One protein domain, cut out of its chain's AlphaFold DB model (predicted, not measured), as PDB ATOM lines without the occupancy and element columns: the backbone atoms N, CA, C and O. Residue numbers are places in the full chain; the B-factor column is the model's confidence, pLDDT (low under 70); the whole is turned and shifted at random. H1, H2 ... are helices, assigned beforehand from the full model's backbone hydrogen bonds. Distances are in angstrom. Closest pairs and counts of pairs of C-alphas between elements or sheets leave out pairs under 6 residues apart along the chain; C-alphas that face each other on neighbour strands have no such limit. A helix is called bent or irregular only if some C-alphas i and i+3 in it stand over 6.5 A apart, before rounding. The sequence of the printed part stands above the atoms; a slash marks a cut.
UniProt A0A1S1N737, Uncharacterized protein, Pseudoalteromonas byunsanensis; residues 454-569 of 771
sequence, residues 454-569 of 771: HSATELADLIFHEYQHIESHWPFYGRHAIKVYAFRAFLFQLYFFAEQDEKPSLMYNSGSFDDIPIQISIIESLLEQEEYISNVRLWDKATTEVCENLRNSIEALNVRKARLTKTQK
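This is residues 454 to 569 of the 771 residues of an uncharacterized protein of Pseudoalteromonas byunsanensis (UniProt A0A1S1N737). A helical hairpin, H1 and H2, lies across a layer made of the long helix H5 and the shorter H3 and H4, which run back alongside it one after the other. H2 crosses where H3 passes into H4, and its last turns make a corner with the first turns of H5; H5 makes the longest axis. The 116 printed residues hold five named helices, H1 to H5 in chain order, and no named strand; the class is all helix. The whole is compact, with a radius of gyration of the C-alphas of 14.9 A and spans of 46 by 36 by 24 A.

Start with H5, residues 540 to 567. H3, residues 515 to 527, touches it at a shallow tilt of 19 degrees, opposite ways; look at the closest C-alphas, Ile 520 and Ile 554, 6.0 A apart. H4, residues 530 to 536, forms a helical hairpin with H5, at a shallow tilt of 20 degrees; their closest C-alphas, Ser 534 and Thr 543, are 7.0 A apart. H3 and H4 meet only through their link. H2, residues 482 to 499, is the hub, touching four helices. Its residues 494 to 499 touch H5 at a steep tilt of 68 degrees, only just short of about perpendicular, with the C-alphas of Ala 498 and Ala 542 closest at 5.3 A. H2 is about perpendicular to H3, at 77 degrees, where the closest C-alphas, Phe 487 and Leu 526, are 5.5 A apart. It is about perpendicular to H4 too, at 73 degrees, with the C-alphas of Phe 492 and Ile 533 closest at 6.6 A. H1, residues 456 to 472, forms a helical hairpin with H2, at a shallow tilt of 6 degrees; their closest C-alphas, Ile 470 and Lys 483, are 5.5 A apart. H1 and H3 only just touch, with 3 pairs of C-alphas within 8 A, the closest being Phe 464 and Gln 519 at 7.6 A. H1 is apart from H4 and H5. Each O i to N i+4 pair is within hydrogen-bond range in H2, H3 and H4, against 11 of 13 in H1 and 23 of 24 in H5.

Find C-alpha 540 at (167.941, 161.281, 250.685); from there H5 runs 40.9 A to C-alpha 567 at (154.702, 122.601, 251.153). H2 is 25.9 A long, H3 18.7 A and H4 10.1 A. H1 begins at C-alpha 456, (151.511, 153.779, 250.084), and is 24.0 A long; it is irregular, with a kink of 54 degrees near residue 466 and C-alphas 465 and 468 7.6 A apart.

The two C-alphas farthest apart, Leu 538 and Lys 569, are 48.3 A apart. The printed part has no cut. Residues 500 to 514 make the long link from H2 to H3. Low confidence, pLDDT under 70, falls on residues 472 to 479, 503 to 512 and 538; the mean of the printed part is 80.7.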
ATOM      1  N   HIS A 454     146.233 157.737 247.879       78.81
ATOM      2  CA  HIS A 454     146.321 158.473 249.166       78.81
ATOM      3  C   HIS A 454     147.350 157.975 250.115       78.81
ATOM      4  O   HIS A 454     147.744 158.709 251.012       78.81
ATOM      5  N   SER A 455     147.704 156.720 249.943       81.88
ATOM      6  CA  SER A 455     148.607 156.043 250.831       81.88
ATOM      7  C   SER A 455     149.504 155.132 250.030       81.88
ATOM      8  O   SER A 455     149.169 154.695 248.920       81.88
ATOM      9  N   ALA A 456     150.629 154.787 250.639       82.94
ATOM     10  CA  ALA A 456     151.511 153.779 250.084       82.94
ATOM     11  C   ALA A 456     150.809 152.416 249.900       82.94
ATOM     12  O   ALA A 456     151.120 151.710 248.946       82.94
ATOM     13  N   THR A 457     149.848 152.062 250.761       82.19
ATOM     14  CA  THR A 457     149.084 150.804 250.660       82.19
ATOM     15  C   THR A 457     148.173 150.792 249.435       82.19
ATOM     16  O   THR A 457     148.201 149.846 248.659       82.19
ATOM     17  N   GLU A 458     147.416 151.869 249.211       80.88
ATOM     18  CA  GLU A 458     146.536 151.982 248.041       80.88
ATOM     19  C   GLU A 458     147.337 151.979 246.732       80.88
ATOM     20  O   GLU A 458     146.935 151.365 245.744       80.88
ATOM     21  N   LEU A 459     148.501 152.642 246.733       86.31
ATOM     22  CA  LEU A 459     149.433 152.594 245.613       86.31
ATOM     23  C   LEU A 459     149.893 151.168 245.329       86.31
ATOM     24  O   LEU A 459     149.940 150.757 244.173       86.31
ATOM     25  N   ALA A 460     150.229 150.430 246.381       82.62
ATOM     26  CA  ALA A 460     150.644 149.050 246.275       82.62
ATOM     27  C   ALA A 460     149.547 148.221 245.596       82.62
ATOM     28  O   ALA A 460     149.772 147.696 244.508       82.62
ATOM     29  N   ASP A 461     148.338 148.205 246.157       80.50
ATOM     30  CA  ASP A 461     147.200 147.449 245.618       80.50
ATOM     31  C   ASP A 461     146.912 147.793 244.148       80.50
ATOM     32  O   ASP A 461     146.688 146.894 243.332       80.50
ATOM     33  N   LEU A 462     147.003 149.077 243.781       83.06
ATOM     34  CA  LEU A 462     146.842 149.534 242.401       83.06
ATOM     35  C   LEU A 462     147.897 148.936 241.459       83.06
ATOM     36  O   LEU A 462     147.546 148.480 240.371       83.06
ATOM     37  N   ILE A 463     149.175 148.927 241.856       85.19
ATOM     38  CA  ILE A 463     150.272 148.396 241.032       85.19
ATOM     39  C   ILE A 463     150.058 146.909 240.746       85.19
ATOM     40  O   ILE A 463     150.208 146.489 239.600       85.19
ATOM     41  N   PHE A 464     149.691 146.115 241.756       79.75
ATOM     42  CA  PHE A 464     149.511 144.670 241.575       79.75
ATOM     43  C   PHE A 464     148.252 144.335 240.781       79.75
ATOM     44  O   PHE A 464     148.308 143.468 239.910       79.75
ATOM     45  N   HIS A 465     147.142 145.039 241.020       78.75
ATOM     46  CA  HIS A 465     145.918 144.822 240.250       78.75
ATOM     47  C   HIS A 465     146.063 145.226 238.778       78.75
ATOM     48  O   HIS A 465     145.559 144.528 237.902       78.75
ATOM     49  N   GLU A 466     146.769 146.321 238.487       78.31
ATOM     50  CA  GLU A 466     146.911 146.841 237.121       78.31
ATOM     51  C   GLU A 466     148.188 146.367 236.407       78.31
ATOM     52  O   GLU A 466     148.397 146.717 235.246       78.31
ATOM     53  N   TYR A 467     149.036 145.548 237.041       80.19
ATOM     54  CA  TYR A 467     150.328 145.120 236.484       80.19
ATOM     55  C   TYR A 467     150.213 144.524 235.075       80.19
ATOM     56  O   TYR A 467     150.915 144.952 234.159       80.19
ATOM     57  N   GLN A 468     149.287 143.581 234.871       77.19
ATOM     58  CA  GLN A 468     149.080 142.958 233.558       77.19
ATOM     59  C   GLN A 468     148.666 143.988 232.498       77.19
ATOM     60  O   GLN A 468     149.061 143.901 231.331       77.19
ATOM     61  N   HIS A 469     147.896 145.003 232.893       74.88
ATOM     62  CA  HIS A 469     147.552 146.111 232.015       74.88
ATOM     63  C   HIS A 469     148.765 146.998 231.725       74.88
ATOM     64  O   HIS A 469     148.973 147.356 230.570       74.88
ATOM     65  N   ILE A 470     149.606 147.303 232.710       77.25
ATOM     66  CA  ILE A 470     150.829 148.094 232.511       77.25
ATOM     67  C   ILE A 470     151.814 147.379 231.564       77.25
ATOM     68  O   ILE A 470     152.397 148.028 230.694       77.25
ATOM     69  N   GLU A 471     151.954 146.054 231.681       73.69
ATOM     70  CA  GLU A 471     152.803 145.208 230.821       73.69
ATOM     71  C   GLU A 471     152.289 145.095 229.376       73.69
ATOM     72  O   GLU A 471     153.066 145.125 228.420       73.69
ATOM     73  N   SER A 472     150.971 144.972 229.190       67.38
ATOM     74  CA  SER A 472     150.369 144.676 227.879       67.38
ATOM     75  C   SER A 472     150.263 145.876 226.922       67.38
ATOM     76  O   SER A 472     150.035 145.685 225.726       67.38
ATOM     77  N   HIS A 473     150.439 147.119 227.385       63.75
ATOM     78  CA  HIS A 473     150.278 148.315 226.543       63.75
ATOM     79  C   HIS A 473     151.556 148.667 225.756       63.75
ATOM     80  O   HIS A 473     152.516 149.212 226.303       63.75
ATOM     81  N   TRP A 474     151.548 148.394 224.443       51.56
ATOM     82  CA  TRP A 474     152.748 148.391 223.585       51.56
ATOM     83  C   TRP A 474     152.966 149.594 222.642       51.56
ATOM     84  O   TRP A 474     153.973 149.631 221.932       51.56
ATOM     85  N   PRO A 475     152.097 150.619 222.620       53.25
ATOM     86  CA  PRO A 475     152.630 151.963 222.389       53.25
ATOM     87  C   PRO A 475     151.967 153.027 223.265       53.25
ATOM     88  O   PRO A 475     150.796 153.374 223.122       53.25
ATOM     89  N   PHE A 476     152.789 153.607 224.126       62.81
ATOM     90  CA  PHE A 476     152.637 154.949 224.655       62.81
ATOM     91  C   PHE A 476     153.152 155.958 223.617       62.81
ATOM     92  O   PHE A 476     153.893 155.597 222.697       62.81
ATOM     93  N   TYR A 477     152.712 157.213 223.730       57.44
ATOM     94  CA  TYR A 477     153.020 158.312 222.809       57.44
ATOM     95  C   TYR A 477     154.456 158.232 222.245       57.44
ATOM     96  O   TYR A 477     155.407 158.008 222.989       57.44
ATOM     97  N   GLY A 478     154.630 158.353 220.923       54.06
ATOM     98  CA  GLY A 478     155.965 158.369 220.303       54.06
ATOM     99  C   GLY A 478     156.728 157.031 220.252       54.06
ATOM    100  O   GLY A 478     157.952 157.058 220.197       54.06
ATOM    101  N   ARG A 479     156.040 155.874 220.218       63.59
ATOM    102  CA  ARG A 479     156.621 154.500 220.239       63.59
ATOM    103  C   ARG A 479     157.263 154.092 221.572       63.59
ATOM    104  O   ARG A 479     157.944 153.071 221.624       63.59
ATOM    105  N   HIS A 480     157.073 154.863 222.635       73.50
ATOM    106  CA  HIS A 480     157.593 154.495 223.947       73.50
ATOM    107  C   HIS A 480     156.681 153.467 224.632       73.50
ATOM    108  O   HIS A 480     155.512 153.345 224.284       73.50
ATOM    109  N   ALA A 481     157.188 152.727 225.617       79.12
ATOM    110  CA  ALA A 481     156.360 151.874 226.470       79.12
ATOM    111  C   ALA A 481     155.920 152.659 227.715       79.12
ATOM    112  O   ALA A 481     156.748 153.317 228.346       79.12
ATOM    113  N   ILE A 482     154.638 152.580 228.093       82.25
ATOM    114  CA  ILE A 482     154.120 153.291 229.278       82.25
ATOM    115  C   ILE A 482     154.731 152.750 230.576       82.25
ATOM    116  O   ILE A 482     154.897 153.502 231.534       82.25
ATOM    117  N   LYS A 483     155.113 151.463 230.574       87.25
ATOM    118  CA  LYS A 483     155.656 150.711 231.711       87.25
ATOM    119  C   LYS A 483     156.717 151.494 232.488       87.25
ATOM    120  O   LYS A 483     156.551 151.725 233.680       87.25
ATOM    121  N   VAL A 484     157.767 151.953 231.805       89.25
ATOM    122  CA  VAL A 484     158.897 152.655 232.444       89.25
ATOM    123  C   VAL A 484     158.421 153.916 233.172       89.25
ATOM    124  O   VAL A 484     158.790 154.153 234.318       89.25
ATOM    125  N   TYR A 485     157.554 154.708 232.541       91.25
ATOM    126  CA  TYR A 485     157.056 155.953 233.129       91.25
ATOM    127  C   TYR A 485     156.044 155.716 234.252       91.25
ATOM    128  O   TYR A 485     156.020 156.485 235.209       91.25
ATOM    129  N   ALA A 486     155.251 154.645 234.174       91.44
ATOM    130  CA  ALA A 486     154.375 154.231 235.264       91.44
ATOM    131  C   ALA A 486     155.195 153.871 236.513       91.44
ATOM    132  O   ALA A 486     154.958 154.446 237.573       91.44
ATOM    133  N   PHE A 487     156.225 153.026 236.380       92.81
ATOM    134  CA  PHE A 487     157.097 152.655 237.502       92.81
ATOM    135  C   PHE A 487     157.869 153.843 238.083       92.81
ATOM    136  O   PHE A 487     157.961 153.969 239.303       92.81
ATOM    137  N   ARG A 488     158.333 154.775 237.241       92.94
ATOM    138  CA  ARG A 488     158.908 156.051 237.709       92.94
ATOM    139  C   ARG A 488     157.917 156.841 238.552       92.94
ATOM    140  O   ARG A 488     158.264 157.319 239.629       92.94
ATOM    141  N   ALA A 489     156.681 156.965 238.075       93.25
ATOM    142  CA  ALA A 489     155.646 157.708 238.774       93.25
ATOM    143  C   ALA A 489     155.222 157.040 240.091       93.25
ATOM    144  O   ALA A 489     154.897 157.727 241.059       93.25
ATOM    145  N   PHE A 490     155.223 155.709 240.146       93.19
ATOM    146  CA  PHE A 490     154.954 154.952 241.366       93.19
ATOM    147  C   PHE A 490     156.064 155.117 242.399       93.19
ATOM    148  O   PHE A 490     155.771 155.442 243.547       93.19
ATOM    149  N   LEU A 491     157.332 154.982 242.000       93.12
ATOM    150  CA  LEU A 491     158.453 155.190 242.917       93.12
ATOM    151  C   LEU A 491     158.476 156.625 243.464       93.12
ATOM    152  O   LEU A 491     158.657 156.824 244.662       93.12
ATOM    153  N   PHE A 492     158.202 157.617 242.609       92.19
ATOM    154  CA  PHE A 492     158.059 159.013 243.026       92.19
ATOM    155  C   PHE A 492     156.977 159.195 244.104       92.19
ATOM    156  O   PHE A 492     157.197 159.891 245.093       92.19
ATOM    157  N   GLN A 493     155.820 158.546 243.946       91.31
ATOM    158  CA  GLN A 493     154.743 158.586 244.940       91.31
ATOM    159  C   GLN A 493     155.126 157.885 246.249       91.31
ATOM    160  O   GLN A 493     154.817 158.400 247.318       91.31
ATOM    161  N   LEU A 494     155.845 156.758 246.197       90.94
ATOM    162  CA  LEU A 494     156.348 156.091 247.405       90.94
ATOM    163  C   LEU A 494     157.299 156.996 248.198       90.94
ATOM    164  O   LEU A 494     157.177 157.078 249.418       90.94
ATOM    165  N   TYR A 495     158.209 157.705 247.520       90.25
ATOM    166  CA  TYR A 495     159.088 158.682 248.171       90.25
ATOM    167  C   TYR A 495     158.300 159.846 248.775       90.25
ATOM    168  O   TYR A 495     158.574 160.243 249.906       90.25
ATOM    169  N   PHE A 496     157.283 160.341 248.065       89.12
ATOM    170  CA  PHE A 496     156.371 161.357 248.584       89.12
ATOM    171  C   PHE A 496     155.659 160.902 249.868       89.12
ATOM    172  O   PHE A 496     155.609 161.663 250.829       89.12
ATOM    173  N   PHE A 497     155.134 159.674 249.924       88.25
ATOM    174  CA  PHE A 497     154.468 159.161 251.128       88.25
ATOM    175  C   PHE A 497     155.455 158.955 252.286       88.25
ATOM    176  O   PHE A 497     155.159 159.335 253.418       88.25
ATOM    177  N   ALA A 498     156.661 158.458 252.001       87.75
ATOM    178  CA  ALA A 498     157.717 158.319 253.003       87.75
ATOM    179  C   ALA A 498     158.178 159.671 253.584       87.75
ATOM    180  O   ALA A 498     158.458 159.763 254.778       87.75
ATOM    181  N   GLU A 499     158.192 160.748 252.788       86.31
ATOM    182  CA  GLU A 499     158.440 162.115 253.282       86.31
ATOM    183  C   GLU A 499     157.387 162.567 254.316       86.31
ATOM    184  O   GLU A 499     157.647 163.443 255.138       86.31
ATOM    185  N   GLN A 500     156.203 161.954 254.303       84.19
ATOM    186  CA  GLN A 500     155.058 162.290 255.153       84.19
ATOM    187  C   GLN A 500     154.920 161.331 256.341       84.19
ATOM    188  O   GLN A 500     153.856 161.259 256.955       84.19
ATOM    189  N   ASP A 501     156.000 160.609 256.658       82.56
ATOM    190  CA  ASP A 501     156.089 159.595 257.711       82.56
ATOM    191  C   ASP A 501     155.143 158.390 257.510       82.56
ATOM    192  O   ASP A 501     154.933 157.591 258.430       82.56
ATOM    193  N   GLU A 502     154.603 158.198 256.301       80.31
ATOM    194  CA  GLU A 502     153.941 156.948 255.936       80.31
ATOM    195  C   GLU A 502     154.989 155.912 255.555       80.31
ATOM    196  O   GLU A 502     155.721 156.060 254.578       80.31
ATOM    197  N   LYS A 503     155.044 154.817 256.311       68.44
ATOM    198  CA  LYS A 503     155.934 153.709 255.976       68.44
ATOM    199  C   LYS A 503     155.315 152.888 254.849       68.44
ATOM    200  O   LYS A 503     154.272 152.270 255.080       68.44
ATOM    201  N   PRO A 504     155.938 152.816 253.660       62.28
ATOM    202  CA  PRO A 504     155.430 151.975 252.593       62.28
ATOM    203  C   PRO A 504     155.600 150.506 252.976       62.28
ATOM    204  O   PRO A 504     156.673 149.922 252.841       62.28
ATOM    205  N   SER A 505     154.528 149.889 253.468       64.44
ATOM    206  CA  SER A 505     154.485 148.447 253.682       64.44
ATOM    207  C   SER A 505     154.124 147.759 252.370       64.44
ATOM    208  O   SER A 505     152.998 147.310 252.181       64.44
ATOM    209  N   LEU A 506     155.102 147.609 251.480       62.03
ATOM    210  CA  LEU A 506     155.003 146.725 250.311       62.03
ATOM    211  C   LEU A 506     155.238 145.255 250.715       62.03
ATOM    212  O   LEU A 506     155.959 144.514 250.048       62.03
ATOM    213  N   MET A 507     154.705 144.853 251.872       53.81
ATOM    214  CA  MET A 507     154.856 143.521 252.458       53.81
ATOM    215  C   MET A 507     153.607 142.695 252.158       53.81
ATOM    216  O   MET A 507     152.553 142.881 252.768       53.81
ATOM    217  N   TYR A 508     153.738 141.751 251.230       56.34
ATOM    218  CA  TYR A 508     152.661 140.849 250.833       56.34
ATOM    219  C   TYR A 508     152.706 139.564 251.654       56.34
ATOM    220  O   TYR A 508     153.473 138.639 251.378       56.34
ATOM    221  N   ASN A 509     151.846 139.489 252.670       51.50
ATOM    222  CA  ASN A 509     151.714 138.299 253.515       51.50
ATOM    223  C   ASN A 509     150.791 137.220 252.911       51.50
ATOM    224  O   ASN A 509     150.766 136.091 253.401       51.50
ATOM    225  N   SER A 510     150.053 137.541 251.844       54.53
ATOM    226  CA  SER A 510     149.072 136.672 251.174       54.53
ATOM    227  C   SER A 510     149.357 136.557 249.667       54.53
ATOM    228  O   SER A 510     150.161 137.311 249.122       54.53
ATOM    229  N   GLY A 511     148.849 135.506 249.012       60.94
ATOM    230  CA  GLY A 511     149.105 135.180 247.594       60.94
ATOM    231  C   GLY A 511     149.416 133.696 247.342       60.94
ATOM    232  O   GLY A 511     149.855 132.973 248.245       60.94
ATOM    233  N   SER A 512     149.176 133.233 246.124       69.75
ATOM    234  CA  SER A 512     149.578 131.905 245.660       69.75
ATOM    235  C   SER A 512     151.095 131.841 245.420       69.75
ATOM    236  O   SER A 512     151.800 132.848 245.514       69.75
ATOM    237  N   PHE A 513     151.633 130.648 245.158       72.50
ATOM    238  CA  PHE A 513     153.046 130.503 244.784       72.50
ATOM    239  C   PHE A 513     153.362 131.194 243.450       72.50
ATOM    240  O   PHE A 513     154.447 131.757 243.294       72.50
ATOM    241  N   ASP A 514     152.395 131.203 242.535       74.31
ATOM    242  CA  ASP A 514     152.537 131.733 241.178       74.31
ATOM    243  C   ASP A 514     152.522 133.268 241.141       74.31
ATOM    244  O   ASP A 514     153.072 133.876 240.225       74.31
ATOM    245  N   ASP A 515     151.999 133.908 242.191       78.19
ATOM    246  CA  ASP A 515     152.030 135.366 242.335       78.19
ATOM    247  C   ASP A 515     153.429 135.885 242.709       78.19
ATOM    248  O   ASP A 515     153.764 137.036 242.433       78.19
ATOM    249  N   ILE A 516     154.281 135.059 243.330       82.06
ATOM    250  CA  ILE A 516     155.571 135.511 243.881       82.06
ATOM    251  C   ILE A 516     156.539 136.017 242.798       82.06
ATOM    252  O   ILE A 516     157.117 137.087 242.993       82.06
ATOM    253  N   PRO A 517     156.749 135.318 241.661       83.75
ATOM    254  CA  PRO A 517     157.596 135.827 240.582       83.75
ATOM    255  C   PRO A 517     157.106 137.164 240.014       83.75
ATOM    256  O   PRO A 517     157.921 138.048 239.755       83.75
ATOM    257  N   ILE A 518     155.786 137.329 239.871       84.50
ATOM    258  CA  ILE A 518     155.176 138.589 239.429       84.50
ATOM    259  C   ILE A 518     155.487 139.688 240.446       84.50
ATOM    260  O   ILE A 518     155.907 140.781 240.068       84.50
ATOM    261  N   GLN A 519     155.348 139.382 241.739       85.56
ATOM    262  CA  GLN A 519     155.608 140.353 242.791       85.56
ATOM    263  C   GLN A 519     157.065 140.810 242.842       85.56
ATOM    264  O   GLN A 519     157.325 142.006 242.958       85.56
ATOM    265  N   ILE A 520     158.008 139.878 242.701       88.12
ATOM    266  CA  ILE A 520     159.437 140.201 242.634       88.12
ATOM    267  C   ILE A 520     159.728 141.080 241.408       88.12
ATOM    268  O   ILE A 520     160.327 142.138 241.570       88.12
ATOM    269  N   SER A 521     159.219 140.717 240.224       88.81
ATOM    270  CA  SER A 521     159.390 141.488 238.977       88.81
ATOM    271  C   SER A 521     158.902 142.941 239.097       88.81
ATOM    272  O   SER A 521     159.553 143.876 238.622       88.81
ATOM    273  N   ILE A 522     157.767 143.156 239.770       89.31
ATOM    274  CA  ILE A 522     157.217 144.493 240.044       89.31
ATOM    275  C   ILE A 522     158.166 145.307 240.930       89.31
ATOM    276  O   ILE A 522     158.444 146.470 240.629       89.31
ATOM    277  N   ILE A 523     158.664 144.711 242.017       90.56
ATOM    278  CA  ILE A 523     159.549 145.390 242.972       90.56
ATOM    279  C   ILE A 523     160.911 145.693 242.333       90.56
ATOM    280  O   ILE A 523     161.448 146.785 242.520       90.56
ATOM    281  N   GLU A 524     161.447 144.774 241.531       92.31
ATOM    282  CA  GLU A 524     162.664 144.994 240.743       92.31
ATOM    283  C   GLU A 524     162.475 146.140 239.739       92.31
ATOM    284  O   GLU A 524     163.294 147.057 239.705       92.31
ATOM    285  N   SER A 525     161.347 146.172 239.018       92.12
ATOM    286  CA  SER A 525     161.019 147.260 238.081       92.12
ATOM    287  C   SER A 525     160.927 148.632 238.767       92.12
ATOM    288  O   SER A 525     161.250 149.648 238.149       92.12
ATOM    289  N   LEU A 526     160.493 148.683 240.036       92.19
ATOM    290  CA  LEU A 526     160.532 149.902 240.854       92.19
ATOM    291  C   LEU A 526     161.974 150.289 241.202       92.19
ATOM    292  O   LEU A 526     162.350 151.440 240.994       92.19
ATOM    293  N   LEU A 527     162.789 149.347 241.691       92.56
ATOM    294  CA  LEU A 527     164.191 149.591 242.061       92.56
ATOM    295  C   LEU A 527     165.047 150.052 240.873       92.56
ATOM    296  O   LEU A 527     165.902 150.916 241.041       92.56
ATOM    297  N   GLU A 528     164.778 149.562 239.661       94.31
ATOM    298  CA  GLU A 528     165.437 150.036 238.435       94.31
ATOM    299  C   GLU A 528     165.258 151.547 238.192       94.31
ATOM    300  O   GLU A 528     166.051 152.155 237.472       94.31
ATOM    301  N   GLN A 529     164.231 152.178 238.777       93.31
ATOM    302  CA  GLN A 529     163.987 153.618 238.634       93.31
ATOM    303  C   GLN A 529     164.676 154.474 239.712       93.31
ATOM    304  O   GLN A 529     164.603 155.703 239.627       93.31
ATOM    305  N   GLU A 530     165.353 153.871 240.698       90.94
ATOM    306  CA  GLU A 530     165.996 154.558 241.836       90.94
ATOM    307  C   GLU A 530     166.974 155.648 241.386       90.94
ATOM    308  O   GLU A 530     166.850 156.803 241.800       90.94
ATOM    309  N   GLU A 531     167.918 155.310 240.502       89.19
ATOM    310  CA  GLU A 531     168.934 156.254 240.018       89.19
ATOM    311  C   GLU A 531     168.288 157.454 239.317       89.19
ATOM    312  O   GLU A 531     168.693 158.599 239.505       89.19
ATOM    313  N   TYR A 532     167.240 157.220 238.530       90.75
ATOM    314  CA  TYR A 532     166.562 158.305 237.835       90.75
ATOM    315  C   TYR A 532     165.812 159.213 238.821       90.75
ATOM    316  O   TYR A 532     165.996 160.428 238.791       90.75
ATOM    317  N   ILE A 533     164.989 158.652 239.715       88.50
ATOM    318  CA  ILE A 533     164.152 159.458 240.620       88.50
ATOM    319  C   ILE A 533     164.989 160.190 241.676       88.50
ATOM    320  O   ILE A 533     164.693 161.345 241.981       88.50
ATOM    321  N   SER A 534     166.059 159.576 242.185       83.56
ATOM    322  CA  SER A 534     166.987 160.236 243.118       83.56
ATOM    323  C   SER A 534     167.672 161.468 242.509       83.56
ATOM    324  O   SER A 534     167.900 162.454 243.204       83.56
ATOM    325  N   ASN A 535     167.921 161.467 241.196       84.25
ATOM    326  CA  ASN A 535     168.485 162.617 240.484       84.25
ATOM    327  C   ASN A 535     167.466 163.739 240.212       84.25
ATOM    328  O   ASN A 535     167.859 164.882 239.975       84.25
ATOM    329  N   VAL A 536     166.163 163.441 240.238       83.38
ATOM    330  CA  VAL A 536     165.098 164.429 239.998       83.38
ATOM    331  C   VAL A 536     164.892 165.346 241.208       83.38
ATOM    332  O   VAL A 536     164.613 166.535 241.034       83.38
ATOM    333  N   ARG A 537     165.002 164.821 242.438       74.31
ATOM    334  CA  ARG A 537     164.729 165.571 243.673       74.31
ATOM    335  C   ARG A 537     165.507 165.012 244.867       74.31
ATOM    336  O   ARG A 537     165.649 163.806 245.007       74.31
ATOM    337  N   LEU A 538     165.963 165.899 245.755       63.94
ATOM    338  CA  LEU A 538     166.740 165.541 246.948       63.94
ATOM    339  C   LEU A 538     165.817 165.044 248.074       63.94
ATOM    340  O   LEU A 538     165.273 165.841 248.839       63.94
ATOM    341  N   TRP A 539     165.643 163.724 248.158       73.56
ATOM    342  CA  TRP A 539     164.846 163.023 249.173       73.56
ATOM    343  C   TRP A 539     165.671 161.988 249.950       73.56
ATOM    344  O   TRP A 539     165.153 160.942 250.326       73.56
ATOM    345  N   ASP A 540     166.946 162.266 250.223       72.44
ATOM    346  CA  ASP A 540     167.941 161.281 250.685       72.44
ATOM    347  C   ASP A 540     167.441 160.309 251.775       72.44
ATOM    348  O   ASP A 540     167.659 159.096 251.683       72.44
ATOM    349  N   LYS A 541     166.709 160.810 252.782       81.00
ATOM    350  CA  LYS A 541     166.120 159.973 253.842       81.00
ATOM    351  C   LYS A 541     165.000 159.060 253.321       81.00
ATOM    352  O   LYS A 541     165.039 157.860 253.579       81.00
ATOM    353  N   ALA A 542     164.025 159.612 252.598       84.38
ATOM    354  CA  ALA A 542     162.889 158.858 252.065       84.38
ATOM    355  C   ALA A 542     163.333 157.861 250.983       84.38
ATOM    356  O   ALA A 542     162.882 156.719 250.981       84.38
ATOM    357  N   THR A 543     164.279 158.246 250.120       85.06
ATOM    358  CA  THR A 543     164.888 157.363 249.118       85.06
ATOM    359  C   THR A 543     165.518 156.138 249.772       85.06
ATOM    360  O   THR A 543     165.204 155.013 249.385       85.06
ATOM    361  N   THR A 544     166.351 156.347 250.796       84.88
ATOM    362  CA  THR A 544     167.010 155.247 251.514       84.88
ATOM    363  C   THR A 544     165.981 154.320 252.162       84.88
ATOM    364  O   THR A 544     166.035 153.112 251.949       84.88
ATOM    365  N   GLU A 545     165.004 154.878 252.885       87.06
ATOM    366  CA  GLU A 545     163.973 154.103 253.586       87.06
ATOM    367  C   GLU A 545     163.112 153.266 252.629       87.06
ATOM    368  O   GLU A 545     162.905 152.073 252.854       87.06
ATOM    369  N   VAL A 546     162.630 153.858 251.533       89.19
ATOM    370  CA  VAL A 546     161.801 153.142 250.554       89.19
ATOM    371  C   VAL A 546     162.603 152.059 249.836       89.19
ATOM    372  O   VAL A 546     162.118 150.935 249.721       89.19
ATOM    373  N   CYS A 547     163.827 152.344 249.383       89.19
ATOM    374  CA  CYS A 547     164.645 151.348 248.686       89.19
ATOM    375  C   CYS A 547     165.068 150.191 249.598       89.19
ATOM    376  O   CYS A 547     165.079 149.041 249.161       89.19
ATOM    377  N   GLU A 548     165.380 150.462 250.866       89.06
ATOM    378  CA  GLU A 548     165.675 149.419 251.849       89.06
ATOM    379  C   GLU A 548     164.434 148.554 252.120       89.06
ATOM    380  O   GLU A 548     164.524 147.327 252.087       89.06
ATOM    381  N   ASN A 549     163.250 149.163 252.251       87.94
ATOM    382  CA  ASN A 549     161.987 148.432 252.377       87.94
ATOM    383  C   ASN A 549     161.686 147.550 251.151       87.94
ATOM    384  O   ASN A 549     161.315 146.391 251.321       87.94
ATOM    385  N   LEU A 550     161.889 148.051 249.925       88.88
ATOM    386  CA  LEU A 550     161.711 147.275 248.687       88.88
ATOM    387  C   LEU A 550     162.649 146.054 248.642       88.88
ATOM    388  O   LEU A 550     162.212 144.942 248.339       88.88
ATOM    389  N   ARG A 551     163.930 146.237 248.993       90.88
ATOM    390  CA  ARG A 551     164.921 145.146 249.050       90.88
ATOM    391  C   ARG A 551     164.564 144.114 250.128       90.88
ATOM    392  O   ARG A 551     164.599 142.916 249.853       90.88
ATOM    393  N   ASN A 552     164.129 144.568 251.304       89.25
ATOM    394  CA  ASN A 552     163.648 143.697 252.381       89.25
ATOM    395  C   ASN A 552     162.396 142.906 251.962       89.25
ATOM    396  O   ASN A 552     162.267 141.730 252.305       89.25
ATOM    397  N   SER A 553     161.490 143.508 251.184       87.00
ATOM    398  CA  SER A 553     160.329 142.807 250.623       87.00
ATOM    399  C   SER A 553     160.736 141.702 249.644       87.00
ATOM    400  O   SER A 553     160.172 140.610 249.708       87.00
ATOM    401  N   ILE A 554     161.738 141.927 248.784       88.81
ATOM    402  CA  ILE A 554     162.284 140.874 247.905       88.81
ATOM    403  C   ILE A 554     162.846 139.718 248.738       88.81
ATOM    404  O   ILE A 554     162.563 138.552 248.453       88.81
ATOM    405  N   GLU A 555     163.616 140.011 249.786       89.12
ATOM    406  CA  GLU A 555     164.161 138.979 250.672       89.12
ATOM    407  C   GLU A 555     163.044 138.178 251.359       89.12
ATOM    408  O   GLU A 555     163.047 136.943 251.320       89.12
ATOM    409  N   ALA A 556     162.029 138.858 251.899       86.25
ATOM    410  CA  ALA A 556     160.871 138.218 252.517       86.25
ATOM    411  C   ALA A 556     160.092 137.328 251.528       86.25
ATOM    412  O   ALA A 556     159.702 136.206 251.876       86.25
ATOM    413  N   LEU A 557     159.906 137.781 250.283       86.69
ATOM    414  CA  LEU A 557     159.275 136.997 249.219       86.69
ATOM    415  C   LEU A 557     160.109 135.773 248.836       86.69
ATOM    416  O   LEU A 557     159.546 134.694 248.655       86.69
ATOM    417  N   ASN A 558     161.436 135.890 248.788       87.06
ATOM    418  CA  ASN A 558     162.330 134.760 248.535       87.06
ATOM    419  C   ASN A 558     162.284 133.721 249.668       87.06
ATOM    420  O   ASN A 558     162.188 132.520 249.401       87.06
ATOM    421  N   VAL A 559     162.261 134.161 250.930       86.81
ATOM    422  CA  VAL A 559     162.074 133.271 252.093       86.81
ATOM    423  C   VAL A 559     160.713 132.574 252.028       86.81
ATOM    424  O   VAL A 559     160.609 131.362 252.242       86.81
ATOM    425  N   ARG A 560     159.653 133.314 251.687       83.19
ATOM    426  CA  ARG A 560     158.304 132.764 251.513       83.19
ATOM    427  C   ARG A 560     158.233 131.772 250.353       83.19
ATOM    428  O   ARG A 560     157.604 130.728 250.519       83.19
ATOM    429  N   LYS A 561     158.884 132.063 249.224       84.50
ATOM    430  CA  LYS A 561     158.997 131.169 248.064       84.50
ATOM    431  C   LYS A 561     159.632 129.851 248.473       84.50
ATOM    432  O   LYS A 561     159.022 128.812 248.264       84.50
ATOM    433  N   ALA A 562     160.778 129.899 249.155       81.50
ATOM    434  CA  ALA A 562     161.446 128.707 249.669       81.50
ATOM    435  C   ALA A 562     160.538 127.903 250.618       81.50
ATOM    436  O   ALA A 562     160.443 126.683 250.509       81.50
ATOM    437  N   ARG A 563     159.803 128.577 251.514       81.50
ATOM    438  CA  ARG A 563     158.841 127.913 252.408       81.50
ATOM    439  C   ARG A 563     157.694 127.246 251.644       81.50
ATOM    440  O   ARG A 563     157.347 126.115 251.961       81.50
ATOM    441  N   LEU A 564     157.094 127.938 250.677       79.38
ATOM    442  CA  LEU A 564     155.961 127.419 249.911       79.38
ATOM    443  C   LEU A 564     156.373 126.283 248.981       79.38
ATOM    444  O   LEU A 564     155.639 125.299 248.908       79.38
ATOM    445  N   THR A 565     157.562 126.362 248.369       77.94
ATOM    446  CA  THR A 565     158.138 125.271 247.577       77.94
ATOM    447  C   THR A 565     158.108 123.966 248.362       77.94
ATOM    448  O   THR A 565     157.622 122.978 247.828       77.94
ATOM    449  N   LYS A 566     158.510 123.972 249.643       75.31
ATOM    450  CA  LYS A 566     158.498 122.782 250.518       75.31
ATOM    451  C   LYS A 566     157.111 122.188 250.762       75.31
ATOM    452  O   LYS A 566     157.005 120.998 251.017       75.31
ATOM    453  N   THR A 567     156.059 123.007 250.739       74.75
ATOM    454  CA  THR A 567     154.702 122.601 251.153       74.75
ATOM    455  C   THR A 567     153.727 122.383 250.000       74.75
ATOM    456  O   THR A 567     152.669 121.792 250.200       74.75
ATOM    457  N   GLN A 568     154.030 122.896 248.807       75.88
ATOM    458  CA  GLN A 568     153.104 122.875 247.679       75.88
ATOM    459  C   GLN A 568     153.036 121.488 247.049       75.88
ATOM    460  O   GLN A 568     154.070 120.857 246.829       75.88
ATOM    461  N   LYS A 569     151.822 121.010 246.751       77.12
ATOM    462  CA  LYS A 569     151.610 119.720 246.088       77.12
ATOM    463  C   LYS A 569     152.249 119.741 244.695       77.12
ATOM    464  O   LYS A 569     152.159 120.738 243.985       77.12
TER     465      LYS A 569